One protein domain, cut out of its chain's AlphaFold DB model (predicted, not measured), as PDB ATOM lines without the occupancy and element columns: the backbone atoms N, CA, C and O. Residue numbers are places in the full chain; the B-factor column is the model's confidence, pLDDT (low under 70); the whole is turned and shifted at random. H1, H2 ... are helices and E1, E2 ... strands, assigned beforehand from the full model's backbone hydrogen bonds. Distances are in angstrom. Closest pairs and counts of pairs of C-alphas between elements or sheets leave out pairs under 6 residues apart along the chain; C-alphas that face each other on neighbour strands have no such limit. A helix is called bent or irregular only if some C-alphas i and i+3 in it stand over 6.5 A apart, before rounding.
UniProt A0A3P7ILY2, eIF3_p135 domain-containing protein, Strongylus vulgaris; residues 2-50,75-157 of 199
ATOM      1  N   VAL A   2      55.817  -5.517   0.294       83.62
ATOM      2  CA  VAL A   2      55.609  -6.129   1.629       83.62
ATOM      3  C   VAL A   2      54.257  -6.845   1.774       83.62
ATOM      4  O   VAL A   2      54.232  -8.006   2.172       83.62
ATOM      5  N   SER A   3      53.148  -6.211   1.380       89.12
ATOM      6  CA  SER A   3      51.799  -6.789   1.507       89.12
ATOM      7  C   SER A   3      51.648  -8.145   0.808       89.12
ATOM      8  O   SER A   3      51.047  -9.061   1.364       89.12
ATOM      9  N   LEU A   4      52.238  -8.314  -0.380       92.50
ATOM     10  CA  LEU A   4      52.203  -9.573  -1.129       92.50
ATOM     11  C   LEU A   4      53.021 -10.669  -0.434       92.50
ATOM     12  O   LEU A   4      52.539 -11.791  -0.292       92.50
ATOM     13  N   SER A   5      54.233 -10.344   0.022       94.50
ATOM     14  CA  SER A   5      55.105 -11.288   0.728       94.50
ATOM     15  C   SER A   5      54.473 -11.776   2.032       94.50
ATOM     16  O   SER A   5      54.489 -12.973   2.304       94.50
ATOM     17  N   VAL A   6      53.861 -10.874   2.805       95.62
ATOM     18  CA  VAL A   6      53.181 -11.238   4.056       95.62
ATOM     19  C   VAL A   6      51.883 -11.999   3.778       95.62
ATOM     20  O   VAL A   6      51.611 -12.988   4.451       95.62
ATOM     21  N   THR A   7      51.122 -11.628   2.741       96.81
ATOM     22  CA  THR A   7      49.953 -12.414   2.295       96.81
ATOM     23  C   THR A   7      50.353 -13.856   1.982       96.81
ATOM     24  O   THR A   7      49.669 -14.793   2.393       96.81
ATOM     25  N   GLU A   8      51.474 -14.048   1.282       96.38
ATOM     26  CA  GLU A   8      51.971 -15.383   0.965       96.38
ATOM     27  C   GLU A   8      52.446 -16.139   2.206       96.38
ATOM     28  O   GLU A   8      52.104 -17.309   2.376       96.38
ATOM     29  N   LEU A   9      53.195 -15.478   3.088       97.12
ATOM     30  CA  LEU A   9      53.640 -16.056   4.353       97.12
ATOM     31  C   LEU A   9      52.449 -16.562   5.178       97.12
ATOM     32  O   LEU A   9      52.403 -17.740   5.532       97.12
ATOM     33  N   ILE A  10      51.449 -15.702   5.404       97.62
ATOM     34  CA  ILE A  10      50.230 -16.039   6.149       97.62
ATOM     35  C   ILE A  10      49.516 -17.213   5.485       97.62
ATOM     36  O   ILE A  10      49.154 -18.167   6.172       97.62
ATOM     37  N   ALA A  11      49.354 -17.201   4.158       97.19
ATOM     38  CA  ALA A  11      48.680 -18.287   3.455       97.19
ATOM     39  C   ALA A  11      49.398 -19.637   3.614       97.19
ATOM     40  O   ALA A  11      48.743 -20.672   3.756       97.19
ATOM     41  N   ARG A  12      50.737 -19.653   3.622       96.00
ATOM     42  CA  ARG A  12      51.522 -20.881   3.820       96.00
ATOM     43  C   ARG A  12      51.476 -21.377   5.263       96.00
ATOM     44  O   ARG A  12      51.313 -22.579   5.460       96.00
ATOM     45  N   CYS A  13      51.566 -20.483   6.244       97.56
ATOM     46  CA  CYS A  13      51.428 -20.843   7.658       97.56
ATOM     47  C   CYS A  13      50.020 -21.374   7.953       97.56
ATOM     48  O   CYS A  13      49.866 -22.484   8.455       97.56
ATOM     49  N   ALA A  14      48.984 -20.643   7.538       97.25
ATOM     50  CA  ALA A  14      47.596 -21.074   7.658       97.25
ATOM     51  C   ALA A  14      47.360 -22.424   6.973       97.25
ATOM     52  O   ALA A  14      46.686 -23.284   7.522       97.25
ATOM     53  N   LYS A  15      47.961 -22.671   5.802       94.62
ATOM     54  CA  LYS A  15      47.890 -23.981   5.145       94.62
ATOM     55  C   LYS A  15      48.422 -25.105   6.041       94.62
ATOM     56  O   LYS A  15      47.815 -26.172   6.066       94.62
ATOM     57  N   HIS A  16      49.545 -24.910   6.731       93.88
ATOM     58  CA  HIS A  16      50.091 -25.918   7.648       93.88
ATOM     59  C   HIS A  16      49.151 -26.147   8.836       93.88
ATOM     60  O   HIS A  16      48.765 -27.288   9.087       93.88
ATOM     61  N   VAL A  17      48.701 -25.064   9.476       95.06
ATOM     62  CA  VAL A  17      47.786 -25.111  10.627       95.06
ATOM     63  C   VAL A  17      46.448 -25.753  10.261       95.06
ATOM     64  O   VAL A  17      45.937 -26.574  11.007       95.06
ATOM     65  N   LEU A  18      45.863 -25.429   9.109       93.88
ATOM     66  CA  LEU A  18      44.535 -25.921   8.728       93.88
ATOM     67  C   LEU A  18      44.554 -27.373   8.235       93.88
ATOM     68  O   LEU A  18      43.594 -28.114   8.443       93.88
ATOM     69  N   ARG A  19      45.652 -27.822   7.614       90.62
ATOM     70  CA  ARG A  19      45.769 -29.191   7.082       90.62
ATOM     71  C   ARG A  19      45.688 -30.276   8.147       90.62
ATOM     72  O   ARG A  19      45.214 -31.364   7.831       90.62
ATOM     73  N   GLN A  20      46.126 -29.997   9.374       88.62
ATOM     74  CA  GLN A  20      46.030 -30.971  10.465       88.62
ATOM     75  C   GLN A  20      44.572 -31.323  10.797       88.62
ATOM     76  O   GLN A  20      44.300 -32.442  11.211       88.62
ATOM     77  N   TYR A  21      43.642 -30.396  10.543       89.75
ATOM     78  CA  TYR A  21      42.212 -30.630  10.697       89.75
ATOM     79  C   TYR A  21      41.625 -31.252   9.429       89.75
ATOM     80  O   TYR A  21      40.965 -32.279   9.504       89.75
ATOM     81  N   LEU A  22      41.908 -30.680   8.252       88.50
ATOM     82  CA  LEU A  22      41.231 -31.055   7.003       88.50
ATOM     83  C   LEU A  22      41.579 -32.456   6.471       88.50
ATOM     84  O   LEU A  22      40.750 -33.070   5.807       88.50
ATOM     85  N   ASN A  23      42.780 -32.977   6.738       82.94
ATOM     86  CA  ASN A  23      43.245 -34.232   6.124       82.94
ATOM     87  C   ASN A  23      42.515 -35.495   6.616       82.94
ATOM     88  O   ASN A  23      42.602 -36.534   5.967       82.94
ATOM     89  N   SER A  24      41.848 -35.430   7.767       79.06
ATOM     90  CA  SER A  24      41.226 -36.581   8.436       79.06
ATOM     91  C   SER A  24      39.723 -36.409   8.651       79.06
ATOM     92  O   SER A  24      39.131 -37.147   9.438       79.06
ATOM     93  N   LEU A  25      39.101 -35.436   7.978       84.44
ATOM     94  CA  LEU A  25      37.673 -35.180   8.120       84.44
ATOM     95  C   LEU A  25      36.830 -36.088   7.219       84.44
ATOM     96  O   LEU A  25      37.127 -36.214   6.029       84.44
ATOM     97  N   PRO A  26      35.742 -36.671   7.754       86.81
ATOM     98  CA  PRO A  26      34.697 -37.263   6.931       86.81
ATOM     99  C   PRO A  26      34.099 -36.224   5.978       86.81
ATOM    100  O   PRO A  26      33.950 -35.055   6.338       86.81
ATOM    101  N   GLN A  27      33.690 -36.666   4.788       85.69
ATOM    102  CA  GLN A  27      33.101 -35.794   3.767       85.69
ATOM    103  C   GLN A  27      31.859 -35.040   4.276       85.69
ATOM    104  O   GLN A  27      31.666 -33.880   3.932       85.69
ATOM    105  N   GLU A  28      31.070 -35.671   5.147       88.12
ATOM    106  CA  GLU A  28      29.858 -35.102   5.754       88.12
ATOM    107  C   GLU A  28      30.128 -33.903   6.677       88.12
ATOM    108  O   GLU A  28      29.236 -33.100   6.910       88.12
ATOM    109  N   GLN A  29      31.345 -33.774   7.214       89.69
ATOM    110  CA  GLN A  29      31.723 -32.684   8.128       89.69
ATOM    111  C   GLN A  29      32.577 -31.615   7.442       89.69
ATOM    112  O   GLN A  29      33.063 -30.682   8.079       89.69
ATOM    113  N   LEU A  30      32.822 -31.763   6.143       91.12
ATOM    114  CA  LEU A  30      33.778 -30.937   5.429       91.12
ATOM    115  C   LEU A  30      33.305 -29.482   5.312       91.12
ATOM    116  O   LEU A  30      34.092 -28.564   5.544       91.12
ATOM    117  N   GLY A  31      32.033 -29.272   4.970       94.19
ATOM    118  CA  GLY A  31      31.459 -27.941   4.782       94.19
ATOM    119  C   GLY A  31      31.419 -27.138   6.085       94.19
ATOM    120  O   GLY A  31      31.972 -26.034   6.161       94.19
ATOM    121  N   CYS A  32      30.854 -27.718   7.146       94.12
ATOM    122  CA  CYS A  32      30.848 -27.099   8.474       94.12
ATOM    123  C   CYS A  32      32.265 -26.835   9.017       94.12
ATOM    124  O   CYS A  32      32.538 -25.739   9.506       94.12
ATOM    125  N   ALA A  33      33.209 -27.768   8.856       94.81
ATOM    126  CA  ALA A  33      34.577 -27.562   9.325       94.81
ATOM    127  C   ALA A  33      35.317 -26.466   8.547       94.81
ATOM    128  O   ALA A  33      35.968 -25.616   9.153       94.81
ATOM    129  N   ILE A  34      35.230 -26.450   7.211       95.81
ATOM    130  CA  ILE A  34      35.909 -25.431   6.397       95.81
ATOM    131  C   ILE A  34      35.337 -24.043   6.690       95.81
ATOM    132  O   ILE A  34      36.114 -23.106   6.878       95.81
ATOM    133  N   SER A  35      34.012 -23.895   6.761       96.31
ATOM    134  CA  SER A  35      33.384 -22.604   7.069       96.31
ATOM    135  C   SER A  35      33.769 -22.099   8.465       96.31
ATOM    136  O   SER A  35      34.174 -20.943   8.599       96.31
ATOM    137  N   HIS A  36      33.773 -22.971   9.480       95.44
ATOM    138  CA  HIS A  36      34.261 -22.655  10.828       95.44
ATOM    139  C   HIS A  36      35.723 -22.194  10.820       95.44
ATOM    140  O   HIS A  36      36.052 -21.128  11.333       95.44
ATOM    141  N   LEU A  37      36.610 -22.946  10.168       95.88
ATOM    142  CA  LEU A  37      38.030 -22.602  10.092       95.88
ATOM    143  C   LEU A  37      38.271 -21.289   9.327       95.88
ATOM    144  O   LEU A  37      39.094 -20.479   9.751       95.88
ATOM    145  N   LEU A  38      37.539 -21.028   8.240       96.62
ATOM    146  CA  LEU A  38      37.601 -19.745   7.532       96.62
ATOM    147  C   LEU A  38      37.084 -18.590   8.397       96.62
ATOM    148  O   LEU A  38      37.659 -17.501   8.360       96.62
ATOM    149  N   ASN A  39      36.057 -18.819   9.217       95.19
ATOM    150  CA  ASN A  39      35.581 -17.844  10.197       95.19
ATOM    151  C   ASN A  39      36.605 -17.602  11.320       95.19
ATOM    152  O   ASN A  39      36.707 -16.471  11.791       95.19
ATOM    153  N   ALA A  40      37.422 -18.591  11.699       94.94
ATOM    154  CA  ALA A  40      38.548 -18.372  12.611       94.94
ATOM    155  C   ALA A  40      39.605 -17.435  11.995       94.94
ATOM    156  O   ALA A  40      40.166 -16.594  12.700       94.94
ATOM    157  N   VAL A  41      39.847 -17.541  10.680       95.94
ATOM    158  CA  VAL A  41      40.816 -16.699   9.957       95.94
ATOM    159  C   VAL A  41      40.286 -15.283   9.720       95.94
ATOM    160  O   VAL A  41      40.971 -14.312  10.028       95.94
ATOM    161  N   PHE A  42      39.096 -15.160   9.131       95.06
ATOM    162  CA  PHE A  42      38.570 -13.902   8.584       95.06
ATOM    163  C   PHE A  42      37.484 -13.252   9.433       95.06
ATOM    164  O   PHE A  42      37.159 -12.088   9.194       95.06
ATOM    165  N   GLY A  43      36.875 -14.010  10.335       92.12
ATOM    166  CA  GLY A  43      35.825 -13.561  11.231       92.12
ATOM    167  C   GLY A  43      36.345 -13.289  12.639       92.12
ATOM    168  O   GLY A  43      37.531 -13.048  12.853       92.12
ATOM    169  N   ASN A  44      35.425 -13.339  13.598       89.75
ATOM    170  CA  ASN A  44      35.726 -13.349  15.020       89.75
ATOM    171  C   ASN A  44      34.923 -14.470  15.686       89.75
ATOM    172  O   ASN A  44      33.761 -14.290  16.060       89.75
ATOM    173  N   LEU A  45      35.552 -15.638  15.790       87.94
ATOM    174  CA  LEU A  45      35.065 -16.752  16.583       87.94
ATOM    175  C   LEU A  45      35.582 -16.587  18.004       87.94
ATOM    176  O   LEU A  45      36.767 -16.778  18.276       87.94
ATOM    177  N   SER A  46      34.670 -16.239  18.902       80.38
ATOM    178  CA  SER A  46      34.898 -16.294  20.339       80.38
ATOM    179  C   SER A  46      34.340 -17.607  20.878       80.38
ATOM    180  O   SER A  46      33.277 -18.048  20.442       80.38
ATOM    181  N   PHE A  47      35.020 -18.214  21.854       62.88
ATOM    182  CA  PHE A  47      34.361 -19.169  22.741       62.88
ATOM    183  C   PHE A  47      33.421 -18.387  23.653       62.88
ATOM    184  O   PHE A  47      33.767 -18.045  24.780       62.88
ATOM    185  N   ASP A  48      32.240 -18.077  23.145       46.50
ATOM    186  CA  ASP A  48      31.080 -17.980  24.009       46.50
ATOM    187  C   ASP A  48      30.336 -19.304  23.837       46.50
ATOM    188  O   ASP A  48      30.209 -19.813  22.722       46.50
ATOM    189  N   HIS A  49      29.949 -19.942  24.935       41.62
ATOM    190  CA  HIS A  49      29.498 -21.338  24.990       41.62
ATOM    191  C   HIS A  49      28.076 -21.527  24.401       41.62
ATOM    192  O   HIS A  49      27.238 -22.232  24.963       41.62
ATOM    193  N   SER A  50      27.770 -20.857  23.290       38.97
ATOM    194  CA  SER A  50      26.420 -20.592  22.792       38.97
ATOM    195  C   SER A  50      26.232 -20.881  21.298       38.97
ATOM    196  O   SER A  50      25.263 -20.412  20.704       38.97
ATOM    197  N   TRP A  75      38.461 -29.522  15.396       90.62
ATOM    198  CA  TRP A  75      38.295 -28.301  14.607       90.62
ATOM    199  C   TRP A  75      37.234 -27.357  15.187       90.62
ATOM    200  O   TRP A  75      37.364 -26.146  15.033       90.62
ATOM    201  N   VAL A  76      36.225 -27.888  15.890       90.88
ATOM    202  CA  VAL A  76      35.144 -27.105  16.516       90.88
ATOM    203  C   VAL A  76      35.700 -26.198  17.612       90.88
ATOM    204  O   VAL A  76      35.191 -25.104  17.840       90.88
ATOM    205  N   ALA A  77      36.771 -26.637  18.276       90.31
ATOM    206  CA  ALA A  77      37.409 -25.877  19.339       90.31
ATOM    207  C   ALA A  77      38.285 -24.723  18.817       90.31
ATOM    208  O   ALA A  77      38.686 -23.861  19.591       90.31
ATOM    209  N   VAL A  78      38.588 -24.677  17.517       92.44
ATOM    210  CA  VAL A  78      39.448 -23.631  16.959       92.44
ATOM    211  C   VAL A  78      38.716 -22.293  17.006       92.44
ATOM    212  O   VAL A  78      37.697 -22.110  16.345       92.44
ATOM    213  N   ASN A  79      39.257 -21.340  17.757       92.94
ATOM    214  CA  ASN A  79      38.782 -19.957  17.790       92.94
ATOM    215  C   ASN A  79      39.784 -19.008  17.111       92.94
ATOM    216  O   ASN A  79      40.913 -19.398  16.802       92.94
ATOM    217  N   THR A  80      39.388 -17.751  16.886       93.81
ATOM    218  CA  THR A  80      40.230 -16.762  16.189       93.81
ATOM    219  C   THR A  80      41.565 -16.557  16.905       93.81
ATOM    220  O   THR A  80      42.621 -16.639  16.281       93.81
ATOM    221  N   LYS A  81      41.551 -16.384  18.229       93.38
ATOM    222  CA  LYS A  81      42.769 -16.139  19.015       93.38
ATOM    223  C   LYS A  81      43.750 -17.313  18.949       93.38
ATOM    224  O   LYS A  81      44.946 -17.108  18.748       93.38
ATOM    225  N   GLU A  82      43.263 -18.536  19.127       93.94
ATOM    226  CA  GLU A  82      44.088 -19.748  19.062       93.94
ATOM    227  C   GLU A  82      44.660 -19.970  17.665       93.94
ATOM    228  O   GLU A  82      45.847 -20.274  17.536       93.94
ATOM    229  N   PHE A  83      43.856 -19.748  16.622       96.31
ATOM    230  CA  PHE A  83      44.315 -19.846  15.243       96.31
ATOM    231  C   PHE A  83      45.457 -18.862  14.953       96.31
ATOM    232  O   PHE A  83      46.508 -19.273  14.459       96.31
ATOM    233  N   TRP A  84      45.286 -17.579  15.283       97.06
ATOM    234  CA  TRP A  84      46.300 -16.556  15.010       97.06
ATOM    235  C   TRP A  84      47.563 -16.736  15.860       97.06
ATOM    236  O   TRP A  84      48.667 -16.532  15.355       97.06
ATOM    237  N   SER A  85      47.429 -17.225  17.096       97.00
ATOM    238  CA  SER A  85      48.568 -17.643  17.921       97.00
ATOM    239  C   SER A  85      49.364 -18.776  17.261       97.00
ATOM    240  O   SER A  85      50.580 -18.663  17.075       97.00
ATOM    241  N   ALA A  86      48.681 -19.841  16.822       97.06
ATOM    242  CA  ALA A  86      49.315 -20.960  16.124       97.06
ATOM    243  C   ALA A  86      49.974 -20.517  14.808       97.06
ATOM    244  O   ALA A  86      51.083 -20.947  14.494       97.06
ATOM    245  N   LEU A  87      49.335 -19.616  14.061       97.81
ATOM    246  CA  LEU A  87      49.865 -19.064  12.816       97.81
ATOM    247  C   LEU A  87      51.145 -18.250  13.045       97.81
ATOM    248  O   LEU A  87      52.114 -18.419  12.300       97.81
ATOM    249  N   CYS A  88      51.177 -17.395  14.070       98.00
ATOM    250  CA  CYS A  88      52.371 -16.625  14.422       98.00
ATOM    251  C   CYS A  88      53.515 -17.545  14.869       98.00
ATOM    252  O   CYS A  88      54.664 -17.348  14.464       98.00
ATOM    253  N   GLN A  89      53.203 -18.601  15.626       97.81
ATOM    254  CA  GLN A  89      54.189 -19.606  16.016       97.81
ATOM    255  C   GLN A  89      54.751 -20.362  14.803       97.81
ATOM    256  O   GLN A  89      55.964 -20.555  14.714       97.81
ATOM    257  N   GLU A  90      53.901 -20.743  13.848       97.44
ATOM    258  CA  GLU A  90      54.309 -21.396  12.598       97.44
ATOM    259  C   GLU A  90      55.199 -20.475  11.748       97.44
ATOM    260  O   GLU A  90      56.243 -20.898  11.253       97.44
ATOM    261  N   SER A  91      54.841 -19.191  11.644       97.81
ATOM    262  CA  SER A  91      55.652 -18.168  10.970       97.81
ATOM    263  C   SER A  91      57.055 -18.074  11.570       97.81
ATOM    264  O   SER A  91      58.058 -18.080  10.848       97.81
ATOM    265  N   LYS A  92      57.142 -18.043  12.900       97.81
ATOM    266  CA  LYS A  92      58.414 -17.958  13.613       97.81
ATOM    267  C   LYS A  92      59.241 -19.232  13.468       97.81
ATOM    268  O   LYS A  92      60.429 -19.150  13.179       97.81
ATOM    269  N   ASN A  93      58.627 -20.398  13.637       97.25
ATOM    270  CA  ASN A  93      59.335 -21.678  13.624       97.25
ATOM    271  C   ASN A  93      59.804 -22.076  12.223       97.25
ATOM    272  O   ASN A  93      60.922 -22.556  12.068       97.25
ATOM    273  N   TYR A  94      58.950 -21.899  11.214       96.62
ATOM    274  CA  TYR A  94      59.217 -22.393   9.866       96.62
ATOM    275  C   TYR A  94      59.955 -21.368   9.000       96.62
ATOM    276  O   TYR A  94      60.792 -21.739   8.180       96.62
ATOM    277  N   TYR A  95      59.654 -20.077   9.173       96.31
ATOM    278  CA  TYR A  95      60.180 -19.005   8.321       96.31
ATOM    279  C   TYR A  95      61.101 -18.028   9.059       96.31
ATOM    280  O   TYR A  95      61.576 -17.081   8.436       96.31
ATOM    281  N   ALA A  96      61.351 -18.229  10.360       96.88
ATOM    282  CA  ALA A  96      62.115 -17.301  11.201       96.88
ATOM    283  C   ALA A  96      61.570 -15.856  11.165       96.88
ATOM    284  O   ALA A  96      62.314 -14.899  11.374       96.88
ATOM    285  N   PHE A  97      60.266 -15.695  10.908       96.00
ATOM    286  CA  PHE A  97      59.606 -14.395  10.821       96.00
ATOM    287  C   PHE A  97      58.669 -14.186  12.014       96.00
ATOM    288  O   PHE A  97      57.694 -14.924  12.185       96.00
ATOM    289  N   ASP A  98      58.955 -13.163  12.822       95.81
ATOM    290  CA  ASP A  98      58.176 -12.800  14.011       95.81
ATOM    291  C   ASP A  98      56.928 -11.992  13.618       95.81
ATOM    292  O   ASP A  98      56.908 -10.760  13.669       95.81
ATOM    293  N   LEU A  99      55.888 -12.698  13.165       95.75
ATOM    294  CA  LEU A  99      54.588 -12.099  12.871       95.75
ATOM    295  C   LEU A  99      53.877 -11.757  14.186       95.75
ATOM    296  O   LEU A  99      53.687 -12.626  15.033       95.75
ATOM    297  N   LYS A 100      53.460 -10.499  14.341       94.62
ATOM    298  CA  LYS A 100      52.742 -10.014  15.526       94.62
ATOM    299  C   LYS A 100      51.312  -9.653  15.151       94.62
ATOM    300  O   LYS A 100      51.046  -8.522  14.770       94.62
ATOM    301  N   ALA A 101      50.415 -10.631  15.225       94.00
ATOM    302  CA  ALA A 101      49.003 -10.438  14.929       94.00
ATOM    303  C   ALA A 101      48.119 -11.385  15.745       94.00
ATOM    304  O   ALA A 101      48.480 -12.529  16.004       94.00
ATOM    305  N   ASP A 102      46.945 -10.898  16.119       91.69
ATOM    306  CA  ASP A 102      45.911 -11.609  16.874       91.69
ATOM    307  C   ASP A 102      44.619 -11.817  16.065       91.69
ATOM    308  O   ASP A 102      43.804 -12.674  16.410       91.69
ATOM    309  N   CYS A 103      44.444 -11.067  14.975       93.06
ATOM    310  CA  CYS A 103      43.351 -11.209  14.026       93.06
ATOM    311  C   CYS A 103      43.737 -10.699  12.628       93.06
ATOM    312  O   CYS A 103      44.818 -10.139  12.413       93.06
ATOM    313  N   ILE A 104      42.827 -10.876  11.664       94.19
ATOM    314  CA  ILE A 104      43.027 -10.411  10.287       94.19
ATOM    315  C   ILE A 104      43.159  -8.886  10.203       94.19
ATOM    316  O   ILE A 104      43.943  -8.390   9.401       94.19
ATOM    317  N   ASP A 105      42.423  -8.137  11.024       92.81
ATOM    318  CA  ASP A 105      42.425  -6.673  10.964       92.81
ATOM    319  C   ASP A 105      43.796  -6.108  11.365       92.81
ATOM    320  O   ASP A 105      44.320  -5.238  10.670       92.81
ATOM    321  N   SER A 106      44.453  -6.708  12.362       93.44
ATOM    322  CA  SER A 106      45.814  -6.350  12.784       93.44
ATOM    323  C   SER A 106      46.842  -6.487  11.656       93.44
ATOM    324  O   SER A 106      47.711  -5.631  11.498       93.44
ATOM    325  N   VAL A 107      46.739  -7.519  10.802       94.38
ATOM    326  CA  VAL A 107      47.642  -7.648   9.638       94.38
ATOM    327  C   VAL A 107      47.262  -6.727   8.479       94.38
ATOM    328  O   VAL A 107      48.141  -6.335   7.707       94.38
ATOM    329  N   VAL A 108      45.981  -6.371   8.338       94.31
ATOM    330  CA  VAL A 108      45.550  -5.353   7.369       94.31
ATOM    331  C   VAL A 108      46.132  -3.998   7.753       94.31
ATOM    332  O   VAL A 108      46.745  -3.354   6.905       94.31
ATOM    333  N   GLU A 109      46.008  -3.599   9.017       93.94
ATOM    334  CA  GLU A 109      46.531  -2.331   9.525       93.94
ATOM    335  C   GLU A 109      48.062  -2.278   9.440       93.94
ATOM    336  O   GLU A 109      48.625  -1.315   8.922       93.94
ATOM    337  N   GLN A 110      48.747  -3.341   9.871       94.75
ATOM    338  CA  GLN A 110      50.208  -3.351   9.929       94.75
ATOM    339  C   GLN A 110      50.880  -3.477   8.551       94.75
ATOM    340  O   GLN A 110      51.950  -2.904   8.335       94.75
ATOM    341  N   TYR A 111      50.298  -4.241   7.619       95.44
ATOM    342  CA  TYR A 111      50.960  -4.599   6.355       95.44
ATOM    343  C   TYR A 111      50.191  -4.186   5.093       95.44
ATOM    344  O   TYR A 111      50.674  -4.438   3.985       95.44
ATOM    345  N   GLY A 112      49.010  -3.575   5.220       94.38
ATOM    346  CA  GLY A 112      48.181  -3.165   4.083       94.38
ATOM    347  C   GLY A 112      47.665  -4.346   3.258       94.38
ATOM    348  O   GLY A 112      47.608  -4.275   2.027       94.38
ATOM    349  N   ILE A 113      47.367  -5.475   3.906       94.69
ATOM    350  CA  ILE A 113      46.862  -6.677   3.231       94.69
ATOM    351  C   ILE A 113      45.390  -6.490   2.864       94.69
ATOM    352  O   ILE A 113      44.585  -6.032   3.662       94.69
ATOM    353  N   GLN A 114      45.011  -6.911   1.660       94.56
ATOM    354  CA  GLN A 114      43.605  -6.997   1.272       94.56
ATOM    355  C   GLN A 114      43.039  -8.367   1.661       94.56
ATOM    356  O   GLN A 114      43.516  -9.396   1.172       94.56
ATOM    357  N   LYS A 115      41.982  -8.394   2.482       95.12
ATOM    358  CA  LYS A 115      41.348  -9.639   2.960       95.12
ATOM    359  C   LYS A 115      40.907 -10.550   1.817       95.12
ATOM    360  O   LYS A 115      41.161 -11.749   1.860       95.12
ATOM    361  N   VAL A 116      40.333  -9.978   0.756       94.81
ATOM    362  CA  VAL A 116      39.917 -10.732  -0.439       94.81
ATOM    363  C   VAL A 116      41.098 -11.407  -1.147       94.81
ATOM    364  O   VAL A 116      40.986 -12.537  -1.622       94.81
ATOM    365  N   SER A 117      42.258 -10.747  -1.181       95.56
ATOM    366  CA  SER A 117      43.472 -11.286  -1.796       95.56
ATOM    367  C   SER A 117      44.037 -12.443  -0.975       95.56
ATOM    368  O   SER A 117      44.417 -13.467  -1.549       95.56
ATOM    369  N   LEU A 118      44.015 -12.333   0.357       97.06
ATOM    370  CA  LEU A 118      44.380 -13.436   1.244       97.06
ATOM    371  C   LEU A 118      43.393 -14.606   1.138       97.06
ATOM    372  O   LEU A 118      43.835 -15.749   1.043       97.06
ATOM    373  N   LEU A 119      42.082 -14.341   1.100       97.31
ATOM    374  CA  LEU A 119      41.048 -15.370   0.949       97.31
ATOM    375  C   LEU A 119      41.270 -16.175  -0.326       97.31
ATOM    376  O   LEU A 119      41.400 -17.397  -0.270       97.31
ATOM    377  N   ARG A 120      41.415 -15.486  -1.463       96.25
ATOM    378  CA  ARG A 120      41.718 -16.125  -2.747       96.25
ATOM    379  C   ARG A 120      42.964 -16.997  -2.638       96.25
ATOM    380  O   ARG A 120      42.949 -18.150  -3.064       96.25
ATOM    381  N   ARG A 121      44.036 -16.468  -2.037       96.69
ATOM    382  CA  ARG A 121      45.292 -17.206  -1.892       96.69
ATOM    383  C   ARG A 121      45.130 -18.457  -1.033       96.69
ATOM    384  O   ARG A 121      45.654 -19.505  -1.412       96.69
ATOM    385  N   LEU A 122      44.406 -18.374   0.080       96.44
ATOM    386  CA  LEU A 122      44.121 -19.513   0.954       96.44
ATOM    387  C   LEU A 122      43.306 -20.583   0.237       96.44
ATOM    388  O   LEU A 122      43.724 -21.741   0.223       96.44
ATOM    389  N   CYS A 123      42.210 -20.193  -0.417       95.69
ATOM    390  CA  CYS A 123      41.359 -21.109  -1.166       95.69
ATOM    391  C   CYS A 123      42.157 -21.861  -2.234       95.69
ATOM    392  O   CYS A 123      42.146 -23.088  -2.251       95.69
ATOM    393  N   THR A 124      42.955 -21.162  -3.047       94.44
ATOM    394  CA  THR A 124      43.820 -21.808  -4.049       94.44
ATOM    395  C   THR A 124      44.878 -22.716  -3.412       94.44
ATOM    396  O   THR A 124      45.184 -23.785  -3.933       94.44
ATOM    397  N   THR A 125      45.444 -22.319  -2.272       93.31
ATOM    398  CA  THR A 125      46.536 -23.053  -1.613       93.31
ATOM    399  C   THR A 125      46.065 -24.337  -0.919       93.31
ATOM    400  O   THR A 125      46.847 -25.297  -0.808       93.31
ATOM    401  N   LEU A 126      44.823 -24.347  -0.435       93.25
ATOM    402  CA  LEU A 126      44.167 -25.476   0.229       93.25
ATOM    403  C   LEU A 126      43.281 -26.296  -0.714       93.25
ATOM    404  O   LEU A 126      42.985 -27.439  -0.387       93.25
ATOM    405  N   GLY A 127      42.917 -25.747  -1.875       94.19
ATOM    406  CA  GLY A 127      41.993 -26.366  -2.823       94.19
ATOM    407  C   GLY A 127      40.521 -26.196  -2.449       94.19
ATOM    408  O   GLY A 127      39.693 -26.999  -2.863       94.19
ATOM    409  N   ILE A 128      40.188 -25.181  -1.651       95.94
ATOM    410  CA  ILE A 128      38.810 -24.890  -1.245       95.94
ATOM    411  C   ILE A 128      38.098 -24.184  -2.401       95.94
ATOM    412  O   ILE A 128      38.598 -23.182  -2.919       95.94
ATOM    413  N   GLN A 129      36.922 -24.680  -2.771       96.38
ATOM    414  CA  GLN A 129      36.014 -24.021  -3.704       96.38
ATOM    415  C   GLN A 129      34.867 -23.383  -2.929       96.38
ATOM    416  O   GLN A 129      34.133 -24.071  -2.221       96.38
ATOM    417  N   LEU A 130      34.734 -22.067  -3.075       97.00
ATOM    418  CA  LEU A 130      33.670 -21.281  -2.461       97.00
ATOM    419  C   LEU A 130      32.595 -20.917  -3.485       97.00
ATOM    420  O   LEU A 130      32.890 -20.762  -4.673       97.00
ATOM    421  N   PHE A 131      31.370 -20.731  -3.006       96.81
ATOM    422  CA  PHE A 131      30.294 -20.127  -3.776       96.81
ATOM    423  C   PHE A 131      30.661 -18.692  -4.189       96.81
ATOM    424  O   PHE A 131      31.299 -17.943  -3.451       96.81
ATOM    425  N   SER A 132      30.281 -18.286  -5.399       93.19
ATOM    426  CA  SER A 132      30.601 -16.945  -5.895       93.19
ATOM    427  C   SER A 132      29.589 -15.933  -5.365       93.19
ATOM    428  O   SER A 132      28.506 -15.789  -5.927       93.19
ATOM    429  N   ARG A 133      29.945 -15.219  -4.295       92.62
ATOM    430  CA  ARG A 133      29.145 -14.120  -3.741       92.62
ATOM    431  C   ARG A 133      30.010 -13.051  -3.078       92.62
ATOM    432  O   ARG A 133      31.189 -13.271  -2.803       92.62
ATOM    433  N   ASP A 134      29.385 -11.927  -2.750       90.94
ATOM    434  CA  ASP A 134      30.022 -10.841  -2.009       90.94
ATOM    435  C   ASP A 134      30.065 -11.143  -0.507       90.94
ATOM    436  O   ASP A 134      29.129 -10.890   0.254       90.94
ATOM    437  N   TYR A 135      31.190 -11.709  -0.074       92.44
ATOM    438  CA  TYR A 135      31.465 -11.977   1.333       92.44
ATOM    439  C   TYR A 135      31.724 -10.680   2.105       92.44
ATOM    440  O   TYR A 135      32.585  -9.880   1.741       92.44
ATOM    441  N   GLN A 136      31.037 -10.507   3.235       90.25
ATOM    442  CA  GLN A 136      31.176  -9.334   4.105       90.25
ATOM    443  C   GLN A 136      32.454  -9.422   4.963       90.25
ATOM    444  O   GLN A 136      32.433  -9.718   6.166       90.25
ATOM    445  N   LEU A 137      33.606  -9.196   4.322       90.75
ATOM    446  CA  LEU A 137      34.928  -9.299   4.947       90.75
ATOM    447  C   LEU A 137      35.326  -8.074   5.796       90.75
ATOM    448  O   LEU A 137      36.265  -8.152   6.585       90.75
ATOM    449  N   ASP A 138      34.602  -6.964   5.681       84.31
ATOM    450  CA  ASP A 138      34.923  -5.697   6.360       84.31
ATOM    451  C   ASP A 138      33.821  -5.224   7.315       84.31
ATOM    452  O   ASP A 138      33.828  -4.088   7.781       84.31
ATOM    453  N   ALA A 139      32.862  -6.096   7.637       72.12
ATOM    454  CA  ALA A 139      31.764  -5.742   8.527       72.12
ATOM    455  C   ALA A 139      32.272  -5.326   9.925       72.12
ATOM    456  O   ALA A 139      32.971  -6.079  10.599       72.12
ATOM    457  N   SER A 140      31.856  -4.137  10.372       60.88
ATOM    458  CA  SER A 140      32.298  -3.477  11.614       60.88
ATOM    459  C   SER A 140      31.745  -4.093  12.914       60.88
ATOM    460  O   SER A 140      32.078  -3.622  14.002       60.88
ATOM    461  N   SER A 141      30.876  -5.110  12.846       60.22
ATOM    462  CA  SER A 141      30.333  -5.755  14.049       60.22
ATOM    463  C   SER A 141      31.342  -6.755  14.608       60.22
ATOM    464  O   SER A 141      31.487  -7.871  14.112       60.22
ATOM    465  N   THR A 142      32.061  -6.338  15.647       60.62
ATOM    466  CA  THR A 142      33.199  -7.060  16.230       60.62
ATOM    467  C   THR A 142      32.814  -8.222  17.140       60.62
ATOM    468  O   THR A 142      33.688  -9.010  17.481       60.62
ATOM    469  N   ARG A 143      31.547  -8.371  17.552       64.69
ATOM    470  CA  ARG A 143      31.196  -9.327  18.620       64.69
ATOM    471  C   ARG A 143      31.084 -10.780  18.145       64.69
ATOM    472  O   ARG A 143      31.496 -11.670  18.874       64.69
ATOM    473  N   THR A 144      30.588 -11.015  16.931       70.62
ATOM    474  CA  THR A 144      30.456 -12.352  16.319       70.62
ATOM    475  C   THR A 144      30.383 -12.217  14.798       70.62
ATOM    476  O   THR A 144      29.315 -12.239  14.189       70.62
ATOM    477  N   ARG A 145      31.536 -12.030  14.151       85.56
ATOM    478  CA  ARG A 145      31.600 -11.915  12.690       85.56
ATOM    479  C   ARG A 145      31.890 -13.279  12.077       85.56
ATOM    480  O   ARG A 145      32.972 -13.812  12.283       85.56
ATOM    481  N   GLN A 146      30.952 -13.820  11.305       91.38
ATOM    482  CA  GLN A 146      31.098 -15.102  10.605       91.38
ATOM    483  C   GLN A 146      30.726 -14.928   9.123       91.38
ATOM    484  O   GLN A 146      29.558 -15.057   8.768       91.38
ATOM    485  N   PRO A 147      31.679 -14.548   8.249       92.38
ATOM    486  CA  PRO A 147      31.388 -14.288   6.835       92.38
ATOM    487  C   PRO A 147      31.005 -15.532   6.020       92.38
ATOM    488  O   PRO A 147      30.461 -15.386   4.922       92.38
ATOM    489  N   PHE A 148      31.320 -16.728   6.525       95.50
ATOM    490  CA  PHE A 148      31.152 -17.997   5.822       95.50
ATOM    491  C   PHE A 148      30.158 -18.907   6.541       95.50
ATOM    492  O   PHE A 148      30.184 -19.017   7.767       95.50
ATOM    493  N   THR A 149      29.333 -19.600   5.769       95.25
ATOM    494  CA  THR A 149      28.447 -20.681   6.211       95.25
ATOM    495  C   THR A 149      28.808 -21.975   5.486       95.25
ATOM    496  O   THR A 149      29.612 -21.976   4.555       95.25
ATOM    497  N   GLU A 150      28.245 -23.103   5.913       95.38
ATOM    498  CA  GLU A 150      28.482 -24.392   5.254       95.38
ATOM    499  C   GLU A 150      28.034 -24.397   3.784       95.38
ATOM    500  O   GLU A 150      28.760 -24.915   2.938       95.38
ATOM    501  N   ASP A 151      26.919 -23.730   3.463       95.31
ATOM    502  CA  ASP A 151      26.398 -23.608   2.090       95.31
ATOM    503  C   ASP A 151      27.361 -22.894   1.128       95.31
ATOM    504  O   ASP A 151      27.245 -23.017  -0.092       95.31
ATOM    505  N   ASP A 152      28.328 -22.142   1.660       96.56
ATOM    506  CA  ASP A 152      29.359 -21.501   0.852       96.56
ATOM    507  C   ASP A 152      30.413 -22.481   0.342       96.56
ATOM    508  O   ASP A 152      31.159 -22.144  -0.578       96.56
ATOM    509  N   ILE A 153      30.532 -23.664   0.948       96.62
ATOM    510  CA  ILE A 153      31.605 -24.612   0.663       96.62
ATOM    511  C   ILE A 153      31.137 -25.593  -0.408       96.62
ATOM    512  O   ILE A 153      30.423 -26.552  -0.136       96.62
ATOM    513  N   LEU A 154      31.587 -25.377  -1.643       94.88
ATOM    514  CA  LEU A 154      31.206 -26.224  -2.771       94.88
ATOM    515  C   LEU A 154      32.033 -27.508  -2.843       94.88
ATOM    516  O   LEU A 154      31.513 -28.561  -3.207       94.88
ATOM    517  N   ASN A 155      33.337 -27.421  -2.561       91.25
ATOM    518  CA  ASN A 155      34.235 -28.569  -2.657       91.25
ATOM    519  C   ASN A 155      35.577 -28.338  -1.944       91.25
ATOM    520  O   ASN A 155      36.006 -27.199  -1.744       91.25
ATOM    521  N   LEU A 156      36.291 -29.432  -1.667       91.69
ATOM    522  CA  LEU A 156      37.714 -29.434  -1.330       91.69
ATOM    523  C   LEU A 156      38.459 -30.351  -2.303       91.69
ATOM    524  O   LEU A 156      38.333 -31.573  -2.253       91.69
ATOM    525  N   ILE A 157      39.277 -29.763  -3.169       88.00
ATOM    526  CA  ILE A 157      40.057 -30.491  -4.168       88.00
ATOM    527  C   ILE A 157      41.487 -30.692  -3.648       88.00
ATOM    528  O   ILE A 157      42.180 -29.712  -3.364       88.00
TER     529      ILE A 157
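AT A GLANCE: This is residues 2 to 50 and 75 to 157 of the 199 residues of the protein "eIF3_p135 domain-containing protein" of Strongylus vulgaris (UniProt A0A3P7ILY2). What is the main picture? A small two-stranded hairpin, E1 and E2, packs on H2 next to the end of H5, at one side of a body of five helices gathered round H1. H3 crosses H1 on one side and H5 crosses it on the opposite side, while H2 folds back from its end. What is it built of? The 132 printed residues hold H1 to H5, then E1 and E2, an antiparallel pair; the class is mostly helix. The whole is compact, with a radius of gyration of the C-alphas of 13.8 A and spans of 37 by 32 by 31 A.

HOW THE PARTS SIT: How is the sheet made? E1, residues 128 to 130, and E2, residues 153 to 156, are antiparallel neighbours in a hairpin, at 161 degrees. N 129 and O 155 are within hydrogen-bond range at 2.9 A. The closest C-alphas of E2 and H2, residues 27 to 42, are those of Gly 31 and Ile 153, 5.3 A apart. What is the hub? H1, residues 2 to 22, touches the other four helices. It runs the same way as H5, residues 115 to 126, at a steep tilt of 46 degrees, closest at C-alphas Ala 11 and Leu 122, 5.3 A. Its residues 9 to 17 alone touch H3, residues 80 to 95, closest at C-alphas Cys 13 and Leu 87, 5.7 A. How do the others stand? H1 and H2 form a helical hairpin at a shallow tilt of 33 degrees, only just short of steep, with C-alphas Leu 18 and Leu 37 closest at 7.4 A. H4, residues 104 to 111, only just touches H1, with 3 pairs of C-alphas within 8 A, closest Ser 3 and Tyr 111 at 5.4 A. Are the helix backbones complete? Every O i to N i+4 pair is within hydrogen-bond range in H3, H4 and H5, but 15 of 17 in H1 and 10 of 12 in H2.

IN THESE COORDINATES: Where do the strands lie? E1 measures 6.4 A and E2 8.0 A, ending at C-alpha 156, (37.714, -29.434, -1.330). How long are the helices? H1 begins at C-alpha 2, (55.609, -6.129, 1.629), and measures 29.3 A. H2 measures 23.1 A, H3 21.6 A, H4 10.6 A and H5 16.3 A. H2 is irregular: C-alphas 28 and 31 are 7.4 A apart.

THE WHOLE: How large is it? The two C-alphas farthest apart, Val 2 and Glu 28, are 39.0 A apart. Where is it broken or unsure? Residues 51 to 74 are not printed, with 16.4 A from C-alpha 50 to C-alpha 75. The link E1 to E2 is long, and residues 47 to 50 and 140 to 143 have pLDDT under 70.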